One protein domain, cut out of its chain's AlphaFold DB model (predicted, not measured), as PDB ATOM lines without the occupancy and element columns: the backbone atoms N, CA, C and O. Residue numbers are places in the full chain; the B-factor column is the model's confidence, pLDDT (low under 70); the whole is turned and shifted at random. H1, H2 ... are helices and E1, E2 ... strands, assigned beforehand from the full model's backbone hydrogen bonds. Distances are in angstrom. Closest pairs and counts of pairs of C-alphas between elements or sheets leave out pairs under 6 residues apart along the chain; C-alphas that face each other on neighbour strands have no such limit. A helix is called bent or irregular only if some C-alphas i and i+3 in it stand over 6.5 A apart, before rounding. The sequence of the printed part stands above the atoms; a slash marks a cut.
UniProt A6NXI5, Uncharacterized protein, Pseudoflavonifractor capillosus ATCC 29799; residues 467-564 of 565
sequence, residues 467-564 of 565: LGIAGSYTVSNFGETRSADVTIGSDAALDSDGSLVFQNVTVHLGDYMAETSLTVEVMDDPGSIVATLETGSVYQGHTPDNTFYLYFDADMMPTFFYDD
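Overview. This is residues 467 to 564 of the 565 residues of an uncharacterized protein of Pseudoflavonifractor capillosus ATCC 29799 (UniProt A6NXI5). Seven strands close into a small barrel, in which the long, sharply bent hairpin of E4 and E5 joins the strands E1 and E2 to the strands E6, E7 and E8; the short strand E3 extends the ring beside E4, and the single helix H1 packs on the outside near E6. The ring is thinly closed between E8 and E1, its one parallel pair. The printed part has 98 residues, with eight named strands and one named helix along the chain as E1 E2 E3 E4 E5 H1 E6 E7 E8; it is mostly strand, and the sheet is mixed. The whole is compact, with a radius of gyration of the C-alphas of 12.5 A, and rounded, spanning 35 by 31 by 25 A.

Along the chain. E5, residues 512 to 522, is the longest strand at 27.1 A and bends by 75 degrees at residue 515. E4, residues 500 to 509, is 23.6 A long and bends by 72 degrees at residue 504. E1, residues 471 to 477, is 18.7 A long and begins at C-alpha 471 (-31.762, -77.680, 69.776). E2, residues 483 to 488, runs on into E3, residues 491 to 494, across a break of 2 residues, at 78 degrees. H1 is residues 526 to 535, 14.2 A long. E6 is residues 537 to 542, E7 is residues 548 to 553 with 17.2 A, and E8 is residues 558 to 563, ending at C-alpha 563 (-20.555, -61.722, 76.276).

Arrangement. Round the barrel run E1, E2, E4, E5, E6, E7, E8 and back to E1. E1 and E2 form an antiparallel hairpin, with N 473 and O 486 2.8 A apart. E2 and E4 are antiparallel, with N 487 and O 506 at 2.8 A. E3 and E4 form a hairpin, with N 501 and O 493 at 2.8 A; E3 lies on the same side of E4 as E2, E5 on the other side. E3, E4 and E5 make a meander, each strand the antiparallel neighbour of the one before, and so do E6, E7 and E8. Backbone N and O atoms are within hydrogen-bond range across the other antiparallel neighbours too: N 507 and O 514 at 2.9 A between E4 and E5, N 521 and O 540 at 2.9 A between E5 and E6, N 541 and O 550 at 2.7 A between E6 and E7, and N 549 and O 562 at 2.8 A between E7 and E8. E8 and E1 are parallel, with N 561 and O 476 at 3.2 A. H1 is on the barrel, outside it, at a height over the sheet of 9.0 A, over E6 and only just over E7, on which 3 of its C-alphas fall; it runs slantwise to the strands, at 43 degrees to E6 on the local plane. The closest C-alphas of H1 and E6 are those of Ala 531 and Ser 537, 6.0 A apart. In H1, 4 of 6 O i to N i+4 pairs are within hydrogen-bond range.

Size, cuts and confidence. The two C-alphas farthest apart, those of Thr 481 and Ser 496, are 38.2 A apart. The printed part has no cut, and each link between successive named elements is tight. The mean pLDDT of the printed part is 80.3; residues 478 to 481, 524 to 535 and 564 are under 70, and H1 has a mean of 56.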
ATOM      1  N   LEU A 467     -27.387 -79.470  60.599       90.81
ATOM      2  CA  LEU A 467     -26.763 -79.612  61.908       90.81
ATOM      3  C   LEU A 467     -27.495 -80.666  62.748       90.81
ATOM      4  O   LEU A 467     -28.689 -80.542  63.029       90.81
ATOM      5  N   GLY A 468     -26.769 -81.685  63.204       87.56
ATOM      6  CA  GLY A 468     -27.272 -82.681  64.158       87.56
ATOM      7  C   GLY A 468     -27.426 -82.153  65.588       87.56
ATOM      8  O   GLY A 468     -28.119 -82.760  66.402       87.56
ATOM      9  N   ILE A 469     -26.831 -80.993  65.867       88.62
ATOM     10  CA  ILE A 469     -26.861 -80.275  67.151       88.62
ATOM     11  C   ILE A 469     -28.003 -79.246  67.236       88.62
ATOM     12  O   ILE A 469     -27.982 -78.331  68.053       88.62
ATOM     13  N   ALA A 470     -28.995 -79.332  66.351       91.00
ATOM     14  CA  ALA A 470     -30.141 -78.432  66.395       91.00
ATOM     15  C   ALA A 470     -30.920 -78.631  67.705       91.00
ATOM     16  O   ALA A 470     -31.354 -79.744  68.024       91.00
ATOM     17  N   GLY A 471     -31.139 -77.561  68.464       91.25
ATOM     18  CA  GLY A 471     -31.762 -77.680  69.776       91.25
ATOM     19  C   GLY A 471     -31.669 -76.425  70.626       91.25
ATOM     20  O   GLY A 471     -31.088 -75.420  70.227       91.25
ATOM     21  N   SER A 472     -32.268 -76.499  71.813       91.75
ATOM     22  CA  SER A 472     -32.187 -75.451  72.830       91.75
ATOM     23  C   SER A 472     -31.271 -75.898  73.963       91.75
ATOM     24  O   SER A 472     -31.423 -76.996  74.501       91.75
ATOM     25  N   TYR A 473     -30.358 -75.015  74.341       91.19
ATOM     26  CA  TYR A 473     -29.279 -75.242  75.285       91.19
ATOM     27  C   TYR A 473     -29.294 -74.147  76.343       91.19
ATOM     28  O   TYR A 473     -29.446 -72.975  76.016       91.19
ATOM     29  N   THR A 474     -29.090 -74.517  77.604       89.31
ATOM     30  CA  THR A 474     -28.817 -73.547  78.670       89.31
ATOM     31  C   THR A 474     -27.328 -73.594  78.966       89.31
ATOM     32  O   THR A 474     -26.824 -74.586  79.497       89.31
ATOM     33  N   VAL A 475     -26.632 -72.525  78.608       87.00
ATOM     34  CA  VAL A 475     -25.171 -72.441  78.609       87.00
ATOM     35  C   VAL A 475     -24.741 -71.441  79.680       87.00
ATOM     36  O   VAL A 475     -25.375 -70.401  79.843       87.00
ATOM     37  N   SER A 476     -23.716 -71.759  80.473       82.31
ATOM     38  CA  SER A 476     -23.251 -70.879  81.564       82.31
ATOM     39  C   SER A 476     -22.094 -69.992  81.107       82.31
ATOM     40  O   SER A 476     -21.319 -70.411  80.254       82.31
ATOM     41  N   ASN A 477     -21.966 -68.790  81.676       79.69
ATOM     42  CA  ASN A 477     -20.798 -67.934  81.444       79.69
ATOM     43  C   ASN A 477     -19.597 -68.454  82.257       79.69
ATOM     44  O   ASN A 477     -19.753 -68.977  83.368       79.69
ATOM     45  N   PHE A 478     -18.400 -68.303  81.704       61.38
ATOM     46  CA  PHE A 478     -17.135 -68.603  82.352       61.38
ATOM     47  C   PHE A 478     -16.945 -67.781  83.645       61.38
ATOM     48  O   PHE A 478     -16.938 -66.555  83.651       61.38
ATOM     49  N   GLY A 479     -16.807 -68.464  84.785       54.31
ATOM     50  CA  GLY A 479     -16.501 -67.832  86.077       54.31
ATOM     51  C   GLY A 479     -17.653 -67.093  86.786       54.31
ATOM     52  O   GLY A 479     -17.491 -66.716  87.951       54.31
ATOM     53  N   GLU A 480     -18.828 -66.942  86.166       55.72
ATOM     54  CA  GLU A 480     -19.975 -66.209  86.728       55.72
ATOM     55  C   GLU A 480     -21.237 -67.074  86.932       55.72
ATOM     56  O   GLU A 480     -21.330 -68.223  86.516       55.72
ATOM     57  N   THR A 481     -22.254 -66.532  87.619       62.81
ATOM     58  CA  THR A 481     -23.552 -67.205  87.860       62.81
ATOM     59  C   THR A 481     -24.597 -66.957  86.764       62.81
ATOM     60  O   THR A 481     -25.780 -67.211  86.998       62.81
ATOM     61  N   ARG A 482     -24.203 -66.396  85.615       77.12
ATOM     62  CA  ARG A 482     -25.108 -66.077  84.499       77.12
ATOM     63  C   ARG A 482     -25.240 -67.272  83.554       77.12
ATOM     64  O   ARG A 482     -24.282 -68.012  83.345       77.12
ATOM     65  N   SER A 483     -26.430 -67.442  82.989       83.75
ATOM     66  CA  SER A 483     -26.723 -68.442  81.963       83.75
ATOM     67  C   SER A 483     -27.477 -67.796  80.807       83.75
ATOM     68  O   SER A 483     -28.334 -66.941  81.047       83.75
ATOM     69  N   ALA A 484     -27.179 -68.228  79.587       85.56
ATOM     70  CA  ALA A 484     -27.905 -67.878  78.379       85.56
ATOM     71  C   ALA A 484     -28.679 -69.103  77.888       85.56
ATOM     72  O   ALA A 484     -28.144 -70.215  77.870       85.56
ATOM     73  N   ASP A 485     -29.927 -68.898  77.478       89.56
ATOM     74  CA  ASP A 485     -30.669 -69.904  76.728       89.56
ATOM     75  C   ASP A 485     -30.414 -69.658  75.240       89.56
ATOM     76  O   ASP A 485     -30.814 -68.633  74.686       89.56
ATOM     77  N   VAL A 486     -29.712 -70.585  74.598       90.12
ATOM     78  CA  VAL A 486     -29.343 -70.518  73.185       90.12
ATOM     79  C   VAL A 486     -30.129 -71.568  72.420       90.12
ATOM     80  O   VAL A 486     -30.142 -72.737  72.791       90.12
ATOM     81  N   THR A 487     -30.787 -71.173  71.337       92.38
ATOM     82  CA  THR A 487     -31.403 -72.107  70.390       92.38
ATOM     83  C   THR A 487     -30.631 -72.076  69.085       92.38
ATOM     84  O   THR A 487     -30.508 -71.017  68.477       92.38
ATOM     85  N   ILE A 488     -30.122 -73.231  68.668       92.56
ATOM     86  CA  ILE A 488     -29.378 -73.421  67.422       92.56
ATOM     87  C   ILE A 488     -30.329 -74.024  66.385       92.56
ATOM     88  O   ILE A 488     -30.998 -75.028  66.655       92.56
ATOM     89  N   GLY A 489     -30.414 -73.385  65.216       89.56
ATOM     90  CA  GLY A 489     -31.207 -73.856  64.082       89.56
ATOM     91  C   GLY A 489     -30.669 -75.155  63.474       89.56
ATOM     92  O   GLY A 489     -29.572 -75.605  63.784       89.56
ATOM     93  N   SER A 490     -31.449 -75.779  62.590       91.50
ATOM     94  CA  SER A 490     -31.046 -77.032  61.933       91.50
ATOM     95  C   SER A 490     -30.115 -76.853  60.746       91.50
ATOM     96  O   SER A 490     -29.645 -77.854  60.214       91.50
ATOM     97  N   ASP A 491     -29.883 -75.617  60.315       91.25
ATOM     98  CA  ASP A 491     -29.242 -75.327  59.043       91.25
ATOM     99  C   ASP A 491     -28.045 -74.394  59.262       91.25
ATOM    100  O   ASP A 491     -28.115 -73.430  60.029       91.25
ATOM    101  N   ALA A 492     -26.960 -74.670  58.553       91.88
ATOM    102  CA  ALA A 492     -25.799 -73.808  58.421       91.88
ATOM    103  C   ALA A 492     -25.455 -73.610  56.941       91.88
ATOM    104  O   ALA A 492     -25.823 -74.416  56.084       91.88
ATOM    105  N   ALA A 493     -24.751 -72.526  56.645       89.88
ATOM    106  CA  ALA A 493     -24.154 -72.273  55.342       89.88
ATOM    107  C   ALA A 493     -22.629 -72.397  55.442       89.88
ATOM    108  O   ALA A 493     -22.071 -72.212  56.520       89.88
ATOM    109  N   LEU A 494     -21.981 -72.695  54.321       88.12
ATOM    110  CA  LEU A 494     -20.539 -72.523  54.160       88.12
ATOM    111  C   LEU A 494     -20.323 -71.239  53.365       88.12
ATOM    112  O   LEU A 494     -20.982 -71.045  52.338       88.12
ATOM    113  N   ASP A 495     -19.461 -70.352  53.848       82.69
ATOM    114  CA  ASP A 495     -19.063 -69.169  53.087       82.69
ATOM    115  C   ASP A 495     -17.934 -69.484  52.088       82.69
ATOM    116  O   ASP A 495     -17.528 -70.636  51.921       82.69
ATOM    117  N   SER A 496     -17.465 -68.470  51.355       74.75
ATOM    118  CA  SER A 496     -16.389 -68.628  50.365       74.75
ATOM    119  C   SER A 496     -15.051 -69.035  50.974       74.75
ATOM    120  O   SER A 496     -14.217 -69.577  50.253       74.75
ATOM    121  N   ASP A 497     -14.874 -68.796  52.272       75.62
ATOM    122  CA  ASP A 497     -13.648 -69.082  53.012       75.62
ATOM    123  C   ASP A 497     -13.733 -70.459  53.697       75.62
ATOM    124  O   ASP A 497     -12.793 -70.889  54.356       75.62
ATOM    125  N   GLY A 498     -14.852 -71.175  53.512       74.50
ATOM    126  CA  GLY A 498     -15.100 -72.490  54.098       74.50
ATOM    127  C   GLY A 498     -15.546 -72.443  55.557       74.50
ATOM    128  O   GLY A 498     -15.682 -73.499  56.184       74.50
ATOM    129  N   SER A 499     -15.825 -71.252  56.091       82.94
ATOM    130  CA  SER A 499     -16.296 -71.079  57.461       82.94
ATOM    131  C   SER A 499     -17.754 -71.504  57.584       82.94
ATOM    132  O   SER A 499     -18.582 -71.293  56.689       82.94
ATOM    133  N   LEU A 500     -18.088 -72.112  58.722       89.06
ATOM    134  CA  LEU A 500     -19.418 -72.644  58.975       89.06
ATOM    135  C   LEU A 500     -20.283 -71.591  59.670       89.06
ATOM    136  O   LEU A 500     -20.020 -71.198  60.802       89.06
ATOM    137  N   VAL A 501     -21.353 -71.157  59.012       91.31
ATOM    138  CA  VAL A 501     -22.238 -70.100  59.513       91.31
ATOM    139  C   VAL A 501     -23.580 -70.692  59.920       91.31
ATOM    140  O   VAL A 501     -24.416 -71.013  59.069       91.31
ATOM    141  N   PHE A 502     -23.816 -70.826  61.224       92.25
ATOM    142  CA  PHE A 502     -25.090 -71.304  61.757       92.25
ATOM    143  C   PHE A 502     -26.184 -70.270  61.510       92.25
ATOM    144  O   PHE A 502     -26.029 -69.086  61.818       92.25
ATOM    145  N   GLN A 503     -27.315 -70.729  60.979       89.75
ATOM    146  CA  GLN A 503     -28.472 -69.893  60.685       89.75
ATOM    147  C   GLN A 503     -29.507 -70.000  61.810       89.75
ATOM    148  O   GLN A 503     -29.656 -71.045  62.448       89.75
ATOM    149  N   ASN A 504     -30.291 -68.937  62.002       90.12
ATOM    150  CA  ASN A 504     -31.409 -68.898  62.953       90.12
ATOM    151  C   ASN A 504     -30.997 -69.209  64.407       90.12
ATOM    152  O   ASN A 504     -31.696 -69.941  65.112       90.12
ATOM    153  N   VAL A 505     -29.867 -68.661  64.861       91.00
ATOM    154  CA  VAL A 505     -29.437 -68.781  66.256       91.00
ATOM    155  C   VAL A 505     -30.181 -67.746  67.088       91.00
ATOM    156  O   VAL A 505     -30.150 -66.554  66.793       91.00
ATOM    157  N   THR A 506     -30.873 -68.194  68.131       91.12
ATOM    158  CA  THR A 506     -31.546 -67.304  69.084       91.12
ATOM    159  C   THR A 506     -30.807 -67.327  70.408       91.12
ATOM    160  O   THR A 506     -30.661 -68.393  70.999       91.12
ATOM    161  N   VAL A 507     -30.382 -66.165  70.895       87.75
ATOM    162  CA  VAL A 507     -29.723 -66.012  72.197       87.75
ATOM    163  C   VAL A 507     -30.654 -65.259  73.135       87.75
ATOM    164  O   VAL A 507     -31.129 -64.172  72.803       87.75
ATOM    165  N   HIS A 508     -30.909 -65.831  74.310       87.69
ATOM    166  CA  HIS A 508     -31.700 -65.217  75.367       87.69
ATOM    167  C   HIS A 508     -30.869 -65.080  76.650       87.69
ATOM    168  O   HIS A 508     -30.560 -66.069  77.318       87.69
ATOM    169  N   LEU A 509     -30.519 -63.842  77.006       82.50
ATOM    170  CA  LEU A 509     -29.686 -63.497  78.159       82.50
ATOM    171  C   LEU A 509     -30.421 -62.485  79.052       82.50
ATOM    172  O   LEU A 509     -30.411 -61.280  78.810       82.50
ATOM    173  N   GLY A 510     -31.075 -62.969  80.109       78.88
ATOM    174  CA  GLY A 510     -31.880 -62.109  80.984       78.88
ATOM    175  C   GLY A 510     -33.074 -61.498  80.241       78.88
ATOM    176  O   GLY A 510     -33.992 -62.226  79.885       78.88
ATOM    177  N   ASP A 511     -33.055 -60.177  80.031       74.94
ATOM    178  CA  ASP A 511     -34.076 -59.436  79.264       74.94
ATOM    179  C   ASP A 511     -33.679 -59.221  77.784       74.94
ATOM    180  O   ASP A 511     -34.447 -58.644  77.010       74.94
ATOM    181  N   TYR A 512     -32.476 -59.645  77.385       75.94
ATOM    182  CA  TYR A 512     -31.969 -59.519  76.021       75.94
ATOM    183  C   TYR A 512     -32.343 -60.748  75.186       75.94
ATOM    184  O   TYR A 512     -32.096 -61.881  75.599       75.94
ATOM    185  N   MET A 513     -32.907 -60.516  73.998       83.31
ATOM    186  CA  MET A 513     -33.171 -61.536  72.983       83.31
ATOM    187  C   MET A 513     -32.614 -61.057  71.644       83.31
ATOM    188  O   MET A 513     -32.979 -59.971  71.186       83.31
ATOM    189  N   ALA A 514     -31.795 -61.885  71.002       83.31
ATOM    190  CA  ALA A 514     -31.315 -61.656  69.646       83.31
ATOM    191  C   ALA A 514     -31.528 -62.895  68.775       83.31
ATOM    192  O   ALA A 514     -31.240 -64.012  69.197       83.31
ATOM    193  N   GLU A 515     -32.016 -62.674  67.556       89.44
ATOM    194  CA  GLU A 515     -31.956 -63.642  66.461       89.44
ATOM    195  C   GLU A 515     -30.801 -63.230  65.550       89.44
ATOM    196  O   GLU A 515     -30.756 -62.096  65.071       89.44
ATOM    197  N   THR A 516     -29.844 -64.128  65.354       89.94
ATOM    198  CA  THR A 516     -28.580 -63.837  64.677       89.94
ATOM    199  C   THR A 516     -28.034 -65.081  63.969       89.94
ATOM    200  O   THR A 516     -28.616 -66.170  64.033       89.94
ATOM    201  N   SER A 517     -26.925 -64.913  63.259       90.94
ATOM    202  CA  SER A 517     -26.082 -66.002  62.776       90.94
ATOM    203  C   SER A 517     -24.849 -66.143  63.663       90.94
ATOM    204  O   SER A 517     -24.465 -65.198  64.354       90.94
ATOM    205  N   LEU A 518     -24.225 -67.314  63.633       90.38
ATOM    206  CA  LEU A 518     -22.990 -67.580  64.362       90.38
ATOM    207  C   LEU A 518     -21.953 -68.108  63.373       90.38
ATOM    208  O   LEU A 518     -22.176 -69.167  62.786       90.38
ATOM    209  N   THR A 519     -20.862 -67.377  63.170       90.38
ATOM    210  CA  THR A 519     -19.727 -67.861  62.376       90.38
ATOM    211  C   THR A 519     -18.851 -68.706  63.284       90.38
ATOM    212  O   THR A 519     -18.415 -68.216  64.321       90.38
ATOM    213  N   VAL A 520     -18.658 -69.975  62.930       87.81
ATOM    214  CA  VAL A 520     -17.944 -70.972  63.728       87.81
ATOM    215  C   VAL A 520     -16.578 -71.243  63.117       87.81
ATOM    216  O   VAL A 520     -16.475 -71.584  61.938       87.81
ATOM    217  N   GLU A 521     -15.551 -71.139  63.950       83.38
ATOM    218  CA  GLU A 521     -14.148 -71.325  63.597       83.38
ATOM    219  C   GLU A 521     -13.425 -72.177  64.647       83.38
ATOM    220  O   GLU A 521     -13.891 -72.347  65.782       83.38
ATOM    221  N   VAL A 522     -12.285 -72.743  64.253       77.75
ATOM    222  CA  VAL A 522     -11.388 -73.458  65.167       77.75
ATOM    223  C   VAL A 522     -10.663 -72.438  66.044       77.75
ATOM    224  O   VAL A 522     -10.314 -71.347  65.603       77.75
ATOM    225  N   MET A 523     -10.496 -72.765  67.321       71.81
ATOM    226  CA  MET A 523      -9.883 -71.872  68.298       71.81
ATOM    227  C   MET A 523      -8.351 -71.859  68.185       71.81
ATOM    228  O   MET A 523      -7.716 -72.830  68.586       71.81
ATOM    229  N   ASP A 524      -7.777 -70.725  67.762       59.94
ATOM    230  CA  ASP A 524      -6.318 -70.561  67.582       59.94
ATOM    231  C   ASP A 524      -5.664 -69.485  68.492       59.94
ATOM    232  O   ASP A 524      -4.444 -69.333  68.492       59.94
ATOM    233  N   ASP A 525      -6.436 -68.739  69.299       53.81
ATOM    234  CA  ASP A 525      -5.944 -67.587  70.090       53.81
ATOM    235  C   ASP A 525      -5.704 -67.912  71.590       53.81
ATOM    236  O   ASP A 525      -6.475 -68.673  72.181       53.81
ATOM    237  N   PRO A 526      -4.696 -67.332  72.281       36.38
ATOM    238  CA  PRO A 526      -4.441 -67.505  73.719       36.38
ATOM    239  C   PRO A 526      -5.639 -67.364  74.671       36.38
ATOM    240  O   PRO A 526      -5.702 -68.097  75.664       36.38
ATOM    241  N   GLY A 527      -6.599 -66.469  74.404       51.12
ATOM    242  CA  GLY A 527      -7.838 -66.391  75.198       51.12
ATOM    243  C   GLY A 527      -8.700 -67.651  75.051       51.12
ATOM    244  O   GLY A 527      -9.268 -68.161  76.021       51.12
ATOM    245  N   SER A 528      -8.706 -68.205  73.845       57.22
ATOM    246  CA  SER A 528      -9.377 -69.441  73.467       57.22
ATOM    247  C   SER A 528      -8.631 -70.678  74.006       57.22
ATOM    248  O   SER A 528      -9.268 -71.612  74.482       57.22
ATOM    249  N   ILE A 529      -7.298 -70.657  74.120       53.91
ATOM    250  CA  ILE A 529      -6.516 -71.753  74.738       53.91
ATOM    251  C   ILE A 529      -6.942 -72.023  76.194       53.91
ATOM    252  O   ILE A 529      -7.043 -73.179  76.615       53.91
ATOM    253  N   VAL A 530      -7.229 -70.975  76.977       52.81
ATOM    254  CA  VAL A 530      -7.726 -71.132  78.359       52.81
ATOM    255  C   VAL A 530      -9.074 -71.851  78.363       52.81
ATOM    256  O   VAL A 530      -9.284 -72.790  79.134       52.81
ATOM    257  N   ALA A 531      -9.966 -71.461  77.457       58.31
ATOM    258  CA  ALA A 531     -11.248 -72.118  77.266       58.31
ATOM    259  C   ALA A 531     -11.089 -73.593  76.856       58.31
ATOM    260  O   ALA A 531     -11.771 -74.455  77.419       58.31
ATOM    261  N   THR A 532     -10.155 -73.912  75.961       60.81
ATOM    262  CA  THR A 532      -9.834 -75.292  75.568       60.81
ATOM    263  C   THR A 532      -9.365 -76.131  76.753       60.81
ATOM    264  O   THR A 532      -9.898 -77.217  76.984       60.81
ATOM    265  N   LEU A 533      -8.426 -75.624  77.555       55.31
ATOM    266  CA  LEU A 533      -7.872 -76.356  78.700       55.31
ATOM    267  C   LEU A 533      -8.889 -76.569  79.830       55.31
ATOM    268  O   LEU A 533      -8.864 -77.609  80.489       55.31
ATOM    269  N   GLU A 534      -9.769 -75.597  80.074       64.88
ATOM    270  CA  GLU A 534     -10.706 -75.653  81.201       64.88
ATOM    271  C   GLU A 534     -12.044 -76.317  80.868       64.88
ATOM    272  O   GLU A 534     -12.643 -76.960  81.735       64.88
ATOM    273  N   THR A 535     -12.524 -76.170  79.632       65.62
ATOM    274  CA  THR A 535     -13.869 -76.622  79.232       65.62
ATOM    275  C   THR A 535     -13.862 -77.687  78.140       65.62
ATOM    276  O   THR A 535     -14.912 -78.257  77.862       65.62
ATOM    277  N   GLY A 536     -12.701 -77.986  77.548       71.12
ATOM    278  CA  GLY A 536     -12.588 -78.907  76.414       71.12
ATOM    279  C   GLY A 536     -13.116 -78.326  75.100       71.12
ATOM    280  O   GLY A 536     -13.412 -79.089  74.184       71.12
ATOM    281  N   SER A 537     -13.264 -76.999  75.015       78.00
ATOM    282  CA  SER A 537     -13.765 -76.330  73.813       78.00
ATOM    283  C   SER A 537     -12.718 -76.310  72.702       78.00
ATOM    284  O   SER A 537     -11.559 -75.980  72.946       78.00
ATOM    285  N   VAL A 538     -13.135 -76.656  71.491       78.31
ATOM    286  CA  VAL A 538     -12.296 -76.718  70.284       78.31
ATOM    287  C   VAL A 538     -12.731 -75.674  69.257       78.31
ATOM    288  O   VAL A 538     -11.903 -75.174  68.499       78.31
ATOM    289  N   TYR A 539     -14.015 -75.311  69.260       82.50
ATOM    290  CA  TYR A 539     -14.573 -74.337  68.331       82.50
ATOM    291  C   TYR A 539     -15.139 -73.135  69.076       82.50
ATOM    292  O   TYR A 539     -15.741 -73.277  70.148       82.50
ATOM    293  N   GLN A 540     -15.002 -71.960  68.469       86.81
ATOM    294  CA  GLN A 540     -15.695 -70.756  68.896       86.81
ATOM    295  C   GLN A 540     -16.632 -70.296  67.793       86.81
ATOM    296  O   GLN A 540     -16.293 -70.294  66.614       86.81
ATOM    297  N   GLY A 541     -17.831 -69.907  68.186       88.06
ATOM    298  CA  GLY A 541     -18.784 -69.250  67.330       88.06
ATOM    299  C   GLY A 541     -19.001 -67.825  67.795       88.06
ATOM    300  O   GLY A 541     -19.226 -67.604  68.981       88.06
ATOM    301  N   HIS A 542     -18.967 -66.870  66.879       88.19
ATOM    302  CA  HIS A 542     -19.155 -65.459  67.191       88.19
ATOM    303  C   HIS A 542     -20.277 -64.855  66.350       88.19
ATOM    304  O   HIS A 542     -20.559 -65.286  65.226       88.19
ATOM    305  N   THR A 543     -20.969 -63.875  66.923       85.75
ATOM    306  CA  THR A 543     -21.966 -63.092  66.195       85.75
ATOM    307  C   THR A 543     -21.290 -62.089  65.253       85.75
ATOM    308  O   THR A 543     -20.156 -61.689  65.505       85.75
ATOM    309  N   PRO A 544     -21.965 -61.616  64.185       83.94
ATOM    310  CA  PRO A 544     -21.360 -60.694  63.214       83.94
ATOM    311  C   PRO A 544     -20.863 -59.363  63.798       83.94
ATOM    312  O   PRO A 544     -20.077 -58.660  63.170       83.94
ATOM    313  N   ASP A 545     -21.369 -58.978  64.967       82.06
ATOM    314  CA  ASP A 545     -20.995 -57.779  65.713       82.06
ATOM    315  C   ASP A 545     -19.957 -58.045  66.816       82.06
ATOM    316  O   ASP A 545     -19.586 -57.105  67.516       82.06
ATOM    317  N   ASN A 546     -19.477 -59.287  66.962       81.12
ATOM    318  CA  ASN A 546     -18.498 -59.714  67.969       81.12
ATOM    319  C   ASN A 546     -18.916 -59.418  69.421       81.12
ATOM    320  O   ASN A 546     -18.068 -59.240  70.290       81.12
ATOM    321  N   THR A 547     -20.220 -59.354  69.701       80.00
ATOM    322  CA  THR A 547     -20.731 -59.079  71.056       80.00
ATOM    323  C   THR A 547     -20.986 -60.352  71.856       80.00
ATOM    324  O   THR A 547     -20.925 -60.340  73.086       80.00
ATOM    325  N   PHE A 548     -21.257 -61.465  71.172       83.56
ATOM    326  CA  PHE A 548     -21.555 -62.742  71.800       83.56
ATOM    327  C   PHE A 548     -20.735 -63.870  71.177       83.56
ATOM    328  O   PHE A 548     -20.763 -64.092  69.966       83.56
ATOM    329  N   TYR A 549     -20.063 -64.615  72.049       87.12
ATOM    330  CA  TYR A 549     -19.253 -65.775  71.722       87.12
ATOM    331  C   TYR A 549     -19.844 -67.018  72.382       87.12
ATOM    332  O   TYR A 549     -20.182 -67.020  73.568       87.12
ATOM    333  N   LEU A 550     -19.947 -68.096  71.618       87.56
ATOM    334  CA  LEU A 550     -20.411 -69.400  72.063       87.56
ATOM    335  C   LEU A 550     -19.347 -70.436  71.748       87.56
ATOM    336  O   LEU A 550     -18.900 -70.533  70.613       87.56
ATOM    337  N   TYR A 551     -18.968 -71.228  72.737       88.12
ATOM    338  CA  TYR A 551     -17.905 -72.209  72.587       88.12
ATOM    339  C   TYR A 551     -18.478 -73.619  72.502       88.12
ATOM    340  O   TYR A 551     -19.523 -73.912  73.094       88.12
ATOM    341  N   PHE A 552     -17.790 -74.483  71.759       86.12
ATOM    342  CA  PHE A 552     -18.204 -75.857  71.511       86.12
ATOM    343  C   PHE A 552     -17.048 -76.828  71.721       86.12
ATOM    344  O   PHE A 552     -15.901 -76.511  71.408       86.12
ATOM    345  N   ASP A 553     -17.352 -78.021  72.225       84.56
ATOM    346  CA  ASP A 553     -16.392 -79.123  72.306       84.56
ATOM    347  C   ASP A 553     -16.161 -79.801  70.940       84.56
ATOM    348  O   ASP A 553     -16.712 -79.397  69.914       84.56
ATOM    349  N   ALA A 554     -15.331 -80.845  70.922       80.81
ATOM    350  CA  ALA A 554     -15.029 -81.617  69.715       80.81
ATOM    351  C   ALA A 554     -16.265 -82.296  69.080       80.81
ATOM    352  O   ALA A 554     -16.246 -82.599  67.890       80.81
ATOM    353  N   ASP A 555     -17.337 -82.511  69.851       82.25
ATOM    354  CA  ASP A 555     -18.606 -83.079  69.380       82.25
ATOM    355  C   ASP A 555     -19.612 -81.979  68.965       82.25
ATOM    356  O   ASP A 555     -20.786 -82.265  68.711       82.25
ATOM    357  N   MET A 556     -19.160 -80.720  68.875       84.44
ATOM    358  CA  MET A 556     -19.961 -79.528  68.573       84.44
ATOM    359  C   MET A 556     -21.089 -79.257  69.582       84.44
ATOM    360  O   MET A 556     -22.101 -78.625  69.263       84.44
ATOM    361  N   MET A 557     -20.932 -79.703  70.828       86.56
ATOM    362  CA  MET A 557     -21.886 -79.409  71.894       86.56
ATOM    363  C   MET A 557     -21.538 -78.076  72.571       86.56
ATOM    364  O   MET A 557     -20.380 -77.873  72.933       86.56
ATOM    365  N   PRO A 558     -22.513 -77.170  72.798       87.94
ATOM    366  CA  PRO A 558     -22.247 -75.898  73.465       87.94
ATOM    367  C   PRO A 558     -21.741 -76.101  74.899       87.94
ATOM    368  O   PRO A 558     -22.414 -76.744  75.711       87.94
ATOM    369  N   THR A 559     -20.589 -75.523  75.229       85.06
ATOM    370  CA  THR A 559     -19.918 -75.694  76.527       85.06
ATOM    371  C   THR A 559     -20.168 -74.500  77.447       85.06
ATOM    372  O   THR A 559     -20.733 -74.644  78.537       85.06
ATOM    373  N   PHE A 560     -19.786 -73.305  77.006       84.56
ATOM    374  CA  PHE A 560     -19.957 -72.044  77.718       84.56
ATOM    375  C   PHE A 560     -20.130 -70.884  76.720       84.56
ATOM    376  O   PHE A 560     -19.932 -71.051  75.516       84.56
ATOM    377  N   PHE A 561     -20.531 -69.713  77.213       82.94
ATOM    378  CA  PHE A 561     -20.616 -68.497  76.401       82.94
ATOM    379  C   PHE A 561     -19.840 -67.349  77.049       82.94
ATOM    380  O   PHE A 561     -19.648 -67.335  78.268       82.94
ATOM    381  N   TYR A 562     -19.436 -66.382  76.233       79.31
ATOM    382  CA  TYR A 562     -18.835 -65.124  76.655       79.31
ATOM    383  C   TYR A 562     -19.570 -63.966  75.974       79.31
ATOM    384  O   TYR A 562     -19.837 -64.005  74.777       79.31
ATOM    385  N   ASP A 563     -19.939 -62.956  76.751       74.50
ATOM    386  CA  ASP A 563     -20.555 -61.722  76.276       74.50
ATOM    387  C   ASP A 563     -19.626 -60.549  76.600       74.50
ATOM    388  O   ASP A 563     -19.314 -60.340  77.775       74.50
ATOM    389  N   ASP A 564     -19.178 -59.807  75.580       62.41
ATOM    390  CA  ASP A 564     -18.467 -58.537  75.778       62.41
ATOM    391  C   ASP A 564     -19.521 -57.409  75.797       62.41
ATOM    392  O   ASP A 564     -20.176 -57.182  74.774       62.41
TER     393      ASP A 564